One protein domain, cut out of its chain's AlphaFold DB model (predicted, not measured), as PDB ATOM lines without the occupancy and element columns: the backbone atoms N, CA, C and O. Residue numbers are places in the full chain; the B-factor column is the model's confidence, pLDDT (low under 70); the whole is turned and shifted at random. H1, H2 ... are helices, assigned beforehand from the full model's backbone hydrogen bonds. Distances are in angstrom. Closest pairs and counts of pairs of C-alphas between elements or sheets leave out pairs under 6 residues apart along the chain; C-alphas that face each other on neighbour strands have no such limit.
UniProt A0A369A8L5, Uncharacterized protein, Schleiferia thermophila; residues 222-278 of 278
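This is residues 222 to 278 of the 278 residues of an uncharacterized protein of Schleiferia thermophila (UniProt A0A369A8L5). One long helix, H4, makes the longest axis of a flat outline, and H1 runs side by side with its first half while H3 stands crosswise at the end where H4 begins. The short H2 packs on H1, and residues 270 to 276 of H4 run on past the helices as an arm. The printed part has 57 residues with four named helices, in the order H1, H2, H3, H4, and no named strand; its class is all helix. It is only just loose, close to compact, with a radius of gyration of the C-alphas of 12.6 A, and spans 38 by 24 by 13 A.

H4, residues 260 to 276, measures 24.8 A from its first C-alpha at (7.987, 13.326, -35.948) to its last at (-15.045, 5.664, -30.978). H3 is residues 246 to 256, 15.1 A long. H1 is residues 223 to 230, 10.7 A long, with C-alpha 223 at (-2.745, 6.444, -24.268). H2 is residues 232 to 236, 6.3 A long.

H4 touches H1 with residues 262 to 269 alone, at a shallow tilt of 25 degrees, opposite ways; their closest C-alphas, of Leu 230 and Lys 262, are 6.0 A apart. H3 and H4 only just touch, with 3 pairs of C-alphas within 8 A, and only at the corner by their link; H4 takes part with residues 260 to 261 alone. The closest C-alphas there, of Glu 252 and Arg 260, are 6.3 A apart, and the two helices are about perpendicular, at 83 degrees. H1 touches H2, with the C-alphas of Tyr 228 and Val 235 closest at 6.0 A. H1 and H3, H2 and H4, and H2 and H3 are apart. In H1, H2, H3 and H4 every O i to N i+4 pair is within hydrogen-bond range.

The C-alphas farthest apart, of Pro 241 and Gln 278, are 39.1 A apart. The printed part has no cut, and no link is long: H1 to H2 and H3 to H4 are tight, and H2 to H3, with 9 residues, is short. The mean pLDDT of the printed part is 93.8; residues 277 to 278 are under 70.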
ATOM      1  N   THR A 222      -3.493   1.596 -23.745       97.38
ATOM      2  CA  THR A 222      -3.919   2.920 -23.285       97.38
ATOM      3  C   THR A 222      -3.056   4.026 -23.902       97.38
ATOM      4  O   THR A 222      -1.958   3.783 -24.409       97.38
ATOM      5  N   THR A 223      -3.523   5.276 -23.818       97.25
ATOM      6  CA  THR A 223      -2.745   6.444 -24.268       97.25
ATOM      7  C   THR A 223      -1.392   6.544 -23.555       97.25
ATOM      8  O   THR A 223      -0.388   6.867 -24.185       97.25
ATOM      9  N   GLU A 224      -1.338   6.254 -22.251       97.00
ATOM     10  CA  GLU A 224      -0.092   6.315 -21.477       97.00
ATOM     11  C   GLU A 224       0.887   5.204 -21.885       97.00
ATOM     12  O   GLU A 224       2.070   5.477 -22.081       97.00
ATOM     13  N   GLU A 225       0.399   3.982 -22.123       97.88
ATOM     14  CA  GLU A 225       1.225   2.874 -22.623       97.88
ATOM     15  C   GLU A 225       1.767   3.146 -24.028       97.88
ATOM     16  O   GLU A 225       2.940   2.877 -24.293       97.88
ATOM     17  N   LEU A 226       0.956   3.717 -24.926       98.38
ATOM     18  CA  LEU A 226       1.420   4.108 -26.257       98.38
ATOM     19  C   LEU A 226       2.505   5.192 -26.175       98.38
ATOM     20  O   LEU A 226       3.541   5.072 -26.832       98.38
ATOM     21  N   ARG A 227       2.309   6.219 -25.337       97.69
ATOM     22  CA  ARG A 227       3.325   7.260 -25.098       97.69
ATOM     23  C   ARG A 227       4.613   6.664 -24.544       97.69
ATOM     24  O   ARG A 227       5.683   6.991 -25.050       97.69
ATOM     25  N   TYR A 228       4.513   5.746 -23.583       97.44
ATOM     26  CA  TYR A 228       5.668   5.042 -23.037       97.44
ATOM     27  C   TYR A 228       6.401   4.223 -24.108       97.44
ATOM     28  O   TYR A 228       7.624   4.289 -24.206       97.44
ATOM     29  N   ILE A 229       5.672   3.479 -24.946       97.69
ATOM     30  CA  ILE A 229       6.268   2.696 -26.036       97.69
ATOM     31  C   ILE A 229       7.046   3.600 -26.993       97.69
ATOM     32  O   ILE A 229       8.177   3.276 -27.354       97.69
ATOM     33  N   LEU A 230       6.465   4.732 -27.392       97.50
ATOM     34  CA  LEU A 230       7.101   5.657 -28.327       97.50
ATOM     35  C   LEU A 230       8.309   6.364 -27.701       97.50
ATOM     36  O   LEU A 230       9.353   6.469 -28.353       97.50
ATOM     37  N   ASP A 231       8.168   6.851 -26.465       96.69
ATOM     38  CA  ASP A 231       9.158   7.674 -25.768       96.69
ATOM     39  C   ASP A 231       8.942   7.656 -24.236       96.69
ATOM     40  O   ASP A 231       8.205   8.487 -23.709       96.69
ATOM     41  N   PRO A 232       9.599   6.754 -23.482       95.88
ATOM     42  CA  PRO A 232       9.417   6.647 -22.029       95.88
ATOM     43  C   PRO A 232       9.672   7.946 -21.247       95.88
ATOM     44  O   PRO A 232       9.007   8.215 -20.244       95.88
ATOM     45  N   GLN A 233      10.603   8.779 -21.723       94.19
ATOM     46  CA  GLN A 233      10.924  10.085 -21.132       94.19
ATOM     47  C   GLN A 233       9.760  11.085 -21.237       94.19
ATOM     48  O   GLN A 233       9.680  12.025 -20.451       94.19
ATOM     49  N   ASP A 234       8.835  10.884 -22.178       90.69
ATOM     50  CA  ASP A 234       7.623  11.698 -22.328       90.69
ATOM     51  C   ASP A 234       6.612  11.458 -21.195       90.69
ATOM     52  O   ASP A 234       5.799  12.330 -20.888       90.69
ATOM     53  N   VAL A 235       6.668  10.273 -20.575       94.00
ATOM     54  CA  VAL A 235       5.779   9.851 -19.482       94.00
ATOM     55  C   VAL A 235       6.428  10.103 -18.123       94.00
ATOM     56  O   VAL A 235       5.817  10.712 -17.248       94.00
ATOM     57  N   TYR A 236       7.680   9.670 -17.949       94.31
ATOM     58  CA  TYR A 236       8.374   9.708 -16.657       94.31
ATOM     59  C   TYR A 236       9.331  10.896 -16.485       94.31
ATOM     60  O   TYR A 236       9.916  11.061 -15.415       94.31
ATOM     61  N   GLY A 237       9.475  11.739 -17.508       93.19
ATOM     62  CA  GLY A 237      10.368  12.892 -17.504       93.19
ATOM     63  C   GLY A 237      11.779  12.587 -18.029       93.19
ATOM     64  O   GLY A 237      12.133  11.433 -18.282       93.19
ATOM     65  N   PRO A 238      12.610  13.632 -18.196       91.75
ATOM     66  CA  PRO A 238      13.921  13.532 -18.844       91.75
ATOM     67  C   PRO A 238      14.943  12.707 -18.051       91.75
ATOM     68  O   PRO A 238      15.892  12.198 -18.638       91.75
ATOM     69  N   ASP A 239      14.743  12.549 -16.740       92.62
ATOM     70  CA  ASP A 239      15.627  11.762 -15.872       92.62
ATOM     71  C   ASP A 239      15.380  10.245 -15.983       92.62
ATOM     72  O   ASP A 239      16.112   9.448 -15.389       92.62
ATOM     73  N   PHE A 240      14.355   9.816 -16.730       93.75
ATOM     74  CA  PHE A 240      14.090   8.398 -16.943       93.75
ATOM     75  C   PHE A 240      15.193   7.767 -17.816       93.75
ATOM     76  O   PHE A 240      15.436   8.222 -18.936       93.75
ATOM     77  N   PRO A 241      15.849   6.686 -17.354       88.88
ATOM     78  CA  PRO A 241      17.051   6.162 -18.006       88.88
ATOM     79  C   PRO A 241      16.779   5.366 -19.291       88.88
ATOM     80  O   PRO A 241      17.718   5.038 -20.014       88.88
ATOM     81  N   GLY A 242      15.526   4.984 -19.553       86.56
ATOM     82  CA  GLY A 242      15.160   4.114 -20.669       86.56
ATOM     83  C   GLY A 242      14.739   4.869 -21.928       86.56
ATOM     84  O   GLY A 242      14.019   5.861 -21.866       86.56
ATOM     85  N   GLU A 243      15.120   4.330 -23.085       89.38
ATOM     86  CA  GLU A 243      14.681   4.795 -24.401       89.38
ATOM     87  C   GLU A 243      14.316   3.596 -25.276       89.38
ATOM     88  O   GLU A 243      15.088   2.642 -25.390       89.38
ATOM     89  N   THR A 244      13.152   3.644 -25.927       92.31
ATOM     90  CA  THR A 244      12.693   2.534 -26.775       92.31
ATOM     91  C   THR A 244      13.307   2.587 -28.174       92.31
ATOM     92  O   THR A 244      13.951   1.637 -28.625       92.31
ATOM     93  N   PHE A 245      13.111   3.710 -28.868       95.75
ATOM     94  CA  PHE A 245      13.465   3.897 -30.276       95.75
ATOM     95  C   PHE A 245      14.516   4.998 -30.452       95.75
ATOM     96  O   PHE A 245      14.378   5.866 -31.311       95.75
ATOM     97  N   ARG A 246      15.587   4.967 -29.643       94.81
ATOM     98  CA  ARG A 246      16.636   6.004 -29.630       94.81
ATOM     99  C   ARG A 246      17.138   6.381 -31.022       94.81
ATOM    100  O   ARG A 246      17.136   7.552 -31.373       94.81
ATOM    101  N   VAL A 247      17.540   5.392 -31.823       96.31
ATOM    102  CA  VAL A 247      18.122   5.630 -33.157       96.31
ATOM    103  C   VAL A 247      17.128   6.339 -34.083       96.31
ATOM    104  O   VAL A 247      17.507   7.269 -34.791       96.31
ATOM    105  N   LEU A 248      15.854   5.933 -34.051       96.88
ATOM    106  CA  LEU A 248      14.789   6.585 -34.816       96.88
ATOM    107  C   LEU A 248      14.578   8.026 -34.329       96.88
ATOM    108  O   LEU A 248      14.620   8.949 -35.139       96.88
ATOM    109  N   LYS A 249      14.432   8.222 -33.012       96.75
ATOM    110  CA  LYS A 249      14.248   9.538 -32.379       96.75
ATOM    111  C   LYS A 249      15.389  10.496 -32.727       96.75
ATOM    112  O   LYS A 249      15.139  11.601 -33.196       96.75
ATOM    113  N   GLU A 250      16.642  10.073 -32.563       97.00
ATOM    114  CA  GLU A 250      17.827  10.878 -32.886       97.00
ATOM    115  C   GLU A 250      17.896  11.252 -34.373       97.00
ATOM    116  O   GLU A 250      18.238  12.387 -34.718       97.00
ATOM    117  N   LYS A 251      17.571  10.305 -35.263       97.44
ATOM    118  CA  LYS A 251      17.542  10.546 -36.709       97.44
ATOM    119  C   LYS A 251      16.468  11.566 -37.079       97.44
ATOM    120  O   LYS A 251      16.764  12.499 -37.824       97.44
ATOM    121  N   GLU A 252      15.255  11.416 -36.556       97.81
ATOM    122  CA  GLU A 252      14.156  12.337 -36.853       97.81
ATOM    123  C   GLU A 252      14.394  13.729 -36.270       97.81
ATOM    124  O   GLU A 252      14.193  14.709 -36.980       97.81
ATOM    125  N   ILE A 253      14.937  13.841 -35.052       97.75
ATOM    126  CA  ILE A 253      15.331  15.140 -34.485       97.75
ATOM    127  C   ILE A 253      16.361  15.827 -35.388       97.75
ATOM    128  O   ILE A 253      16.255  17.023 -35.650       97.75
ATOM    129  N   ARG A 254      17.340  15.082 -35.912       98.00
ATOM    130  CA  ARG A 254      18.344  15.636 -36.831       98.00
ATOM    131  C   ARG A 254      17.737  16.091 -38.161       98.00
ATOM    132  O   ARG A 254      18.186  17.092 -38.709       98.00
ATOM    133  N   GLN A 255      16.786  15.334 -38.701       97.31
ATOM    134  CA  GLN A 255      16.235  15.563 -40.039       97.31
ATOM    135  C   GLN A 255      15.087  16.580 -40.053       97.31
ATOM    136  O   GLN A 255      14.990  17.379 -40.979       97.31
ATOM    137  N   PHE A 256      14.223  16.544 -39.041       97.12
ATOM    138  CA  PHE A 256      12.969  17.294 -38.983       97.12
ATOM    139  C   PHE A 256      12.909  18.289 -37.818       97.12
ATOM    140  O   PHE A 256      11.983  19.090 -37.755       97.12
ATOM    141  N   GLY A 257      13.872  18.256 -36.888       97.88
ATOM    142  CA  GLY A 257      13.855  19.090 -35.681       97.88
ATOM    143  C   GLY A 257      12.889  18.605 -34.596       97.88
ATOM    144  O   GLY A 257      12.804  19.225 -33.538       97.88
ATOM    145  N   GLU A 258      12.185  17.495 -34.822       97.25
ATOM    146  CA  GLU A 258      11.222  16.906 -33.891       97.25
ATOM    147  C   GLU A 258      11.242  15.372 -33.953       97.25
ATOM    148  O   GLU A 258      11.679  14.782 -34.941       97.25
ATOM    149  N   TYR A 259      10.713  14.715 -32.914       97.44
ATOM    150  CA  TYR A 259      10.411  13.284 -32.974       97.44
ATOM    151  C   TYR A 259       9.082  13.069 -33.723       97.44
ATOM    152  O   TYR A 259       8.029  12.825 -33.126       97.44
ATOM    153  N   ARG A 260       9.140  13.244 -35.045       98.06
ATOM    154  CA  ARG A 260       7.987  13.326 -35.948       98.06
ATOM    155  C   ARG A 260       7.079  12.096 -35.890       98.06
ATOM    156  O   ARG A 260       5.860  12.253 -35.850       98.06
ATOM    157  N   THR A 261       7.646  10.893 -35.845       98.19
ATOM    158  CA  THR A 261       6.889   9.641 -35.733       98.19
ATOM    159  C   THR A 261       6.033   9.637 -34.467       98.19
ATOM    160  O   THR A 261       4.844   9.338 -34.549       98.19
ATOM    161  N   LYS A 262       6.583  10.046 -33.311       98.12
ATOM    162  CA  LYS A 262       5.807  10.138 -32.061       98.12
ATOM    163  C   LYS A 262       4.606  11.066 -32.227       98.12
ATOM    164  O   LYS A 262       3.493  10.673 -31.893       98.12
ATOM    165  N   ARG A 263       4.823  12.271 -32.765       98.44
ATOM    166  CA  ARG A 263       3.750  13.251 -32.983       98.44
ATOM    167  C   ARG A 263       2.649  12.681 -33.881       98.44
ATOM    168  O   ARG A 263       1.492  12.679 -33.479       98.44
ATOM    169  N   LEU A 264       3.006  12.160 -35.056       98.75
ATOM    170  CA  LEU A 264       2.031  11.641 -36.021       98.75
ATOM    171  C   LEU A 264       1.248  10.435 -35.480       98.75
ATOM    172  O   LEU A 264       0.048  10.335 -35.726       98.75
ATOM    173  N   VAL A 265       1.903   9.525 -34.745       98.81
ATOM    174  CA  VAL A 265       1.228   8.356 -34.154       98.81
ATOM    175  C   VAL A 265       0.220   8.799 -33.096       98.81
ATOM    176  O   VAL A 265      -0.896   8.288 -33.079       98.81
ATOM    177  N   LEU A 266       0.578   9.765 -32.245       98.56
ATOM    178  CA  LEU A 266      -0.334  10.295 -31.228       98.56
ATOM    179  C   LEU A 266      -1.492  11.091 -31.853       98.56
ATOM    180  O   LEU A 266      -2.636  10.897 -31.462       98.56
ATOM    181  N   GLU A 267      -1.243  11.886 -32.896       98.56
ATOM    182  CA  GLU A 267      -2.314  12.564 -33.644       98.56
ATOM    183  C   GLU A 267      -3.291  11.569 -34.291       98.56
ATOM    184  O   GLU A 267      -4.504  11.789 -34.301       98.56
ATOM    185  N   ALA A 268      -2.784  10.467 -34.849       98.50
ATOM    186  CA  ALA A 268      -3.628   9.412 -35.399       98.50
ATOM    187  C   ALA A 268      -4.387   8.650 -34.301       98.50
ATOM    188  O   ALA A 268      -5.547   8.289 -34.499       98.50
ATOM    189  N   TRP A 269      -3.757   8.431 -33.145       98.38
ATOM    190  CA  TRP A 269      -4.380   7.825 -31.971       98.38
ATOM    191  C   TRP A 269      -5.572   8.641 -31.475       98.38
ATOM    192  O   TRP A 269      -6.662   8.088 -31.328       98.38
ATOM    193  N   ASP A 270      -5.393   9.950 -31.296       97.94
ATOM    194  CA  ASP A 270      -6.442  10.845 -30.805       97.94
ATOM    195  C   ASP A 270      -7.658  10.845 -31.746       97.94
ATOM    196  O   ASP A 270      -8.793  10.676 -31.295       97.94
ATOM    197  N   LYS A 271      -7.433  10.869 -33.069       96.94
ATOM    198  CA  LYS A 271      -8.510  10.734 -34.070       96.94
ATOM    199  C   LYS A 271      -9.283   9.417 -33.942       96.94
ATOM    200  O   LYS A 271     -10.501   9.399 -34.117       96.94
ATOM    201  N   LEU A 272      -8.603   8.302 -33.654       95.31
ATOM    202  CA  LEU A 272      -9.265   7.005 -33.458       95.31
ATOM    203  C   LEU A 272     -10.106   6.975 -32.174       95.31
ATOM    204  O   LEU A 272     -11.145   6.307 -32.151       95.31
ATOM    205  N   GLN A 273      -9.672   7.677 -31.124       92.25
ATOM    206  CA  GLN A 273     -10.436   7.816 -29.883       92.25
ATOM    207  C   GLN A 273     -11.702   8.652 -30.105       92.25
ATOM    208  O   GLN A 273     -12.787   8.229 -29.704       92.25
ATOM    209  N   GLU A 274     -11.598   9.774 -30.822       91.44
ATOM    210  CA  GLU A 274     -12.744  10.630 -31.159       91.44
ATOM    211  C   GLU A 274     -13.817   9.886 -31.969       91.44
ATOM    212  O   GLU A 274     -15.005  10.001 -31.675       91.44
ATOM    213  N   GLN A 275     -13.406   9.064 -32.941       84.00
ATOM    214  CA  GLN A 275     -14.314   8.239 -33.751       84.00
ATOM    215  C   GLN A 275     -15.030   7.143 -32.953       84.00
ATOM    216  O   GLN A 275     -16.065   6.658 -33.391       84.00
ATOM    217  N   SER A 276     -14.469   6.723 -31.817       74.38
ATOM    218  CA  SER A 276     -15.045   5.664 -30.978       74.38
ATOM    219  C   SER A 276     -16.021   6.215 -29.930       74.38
ATOM    220  O   SER A 276     -16.746   5.446 -29.303       74.38
ATOM    221  N   ALA A 277     -16.019   7.536 -29.723       58.97
ATOM    222  CA  ALA A 277     -16.911   8.244 -28.808       58.97
ATOM    223  C   ALA A 277     -18.216   8.730 -29.476       58.97
ATOM    224  O   ALA A 277     -19.089   9.246 -28.775       58.97
ATOM    225  N   GLN A 278     -18.333   8.589 -30.803       44.78
ATOM    226  CA  GLN A 278     -19.508   8.929 -31.620       44.78
ATOM    227  C   GLN A 278     -20.322   7.677 -31.949       44.78
ATOM    228  O   GLN A 278     -21.569   7.793 -31.956       44.78
TER     229      GLN A 278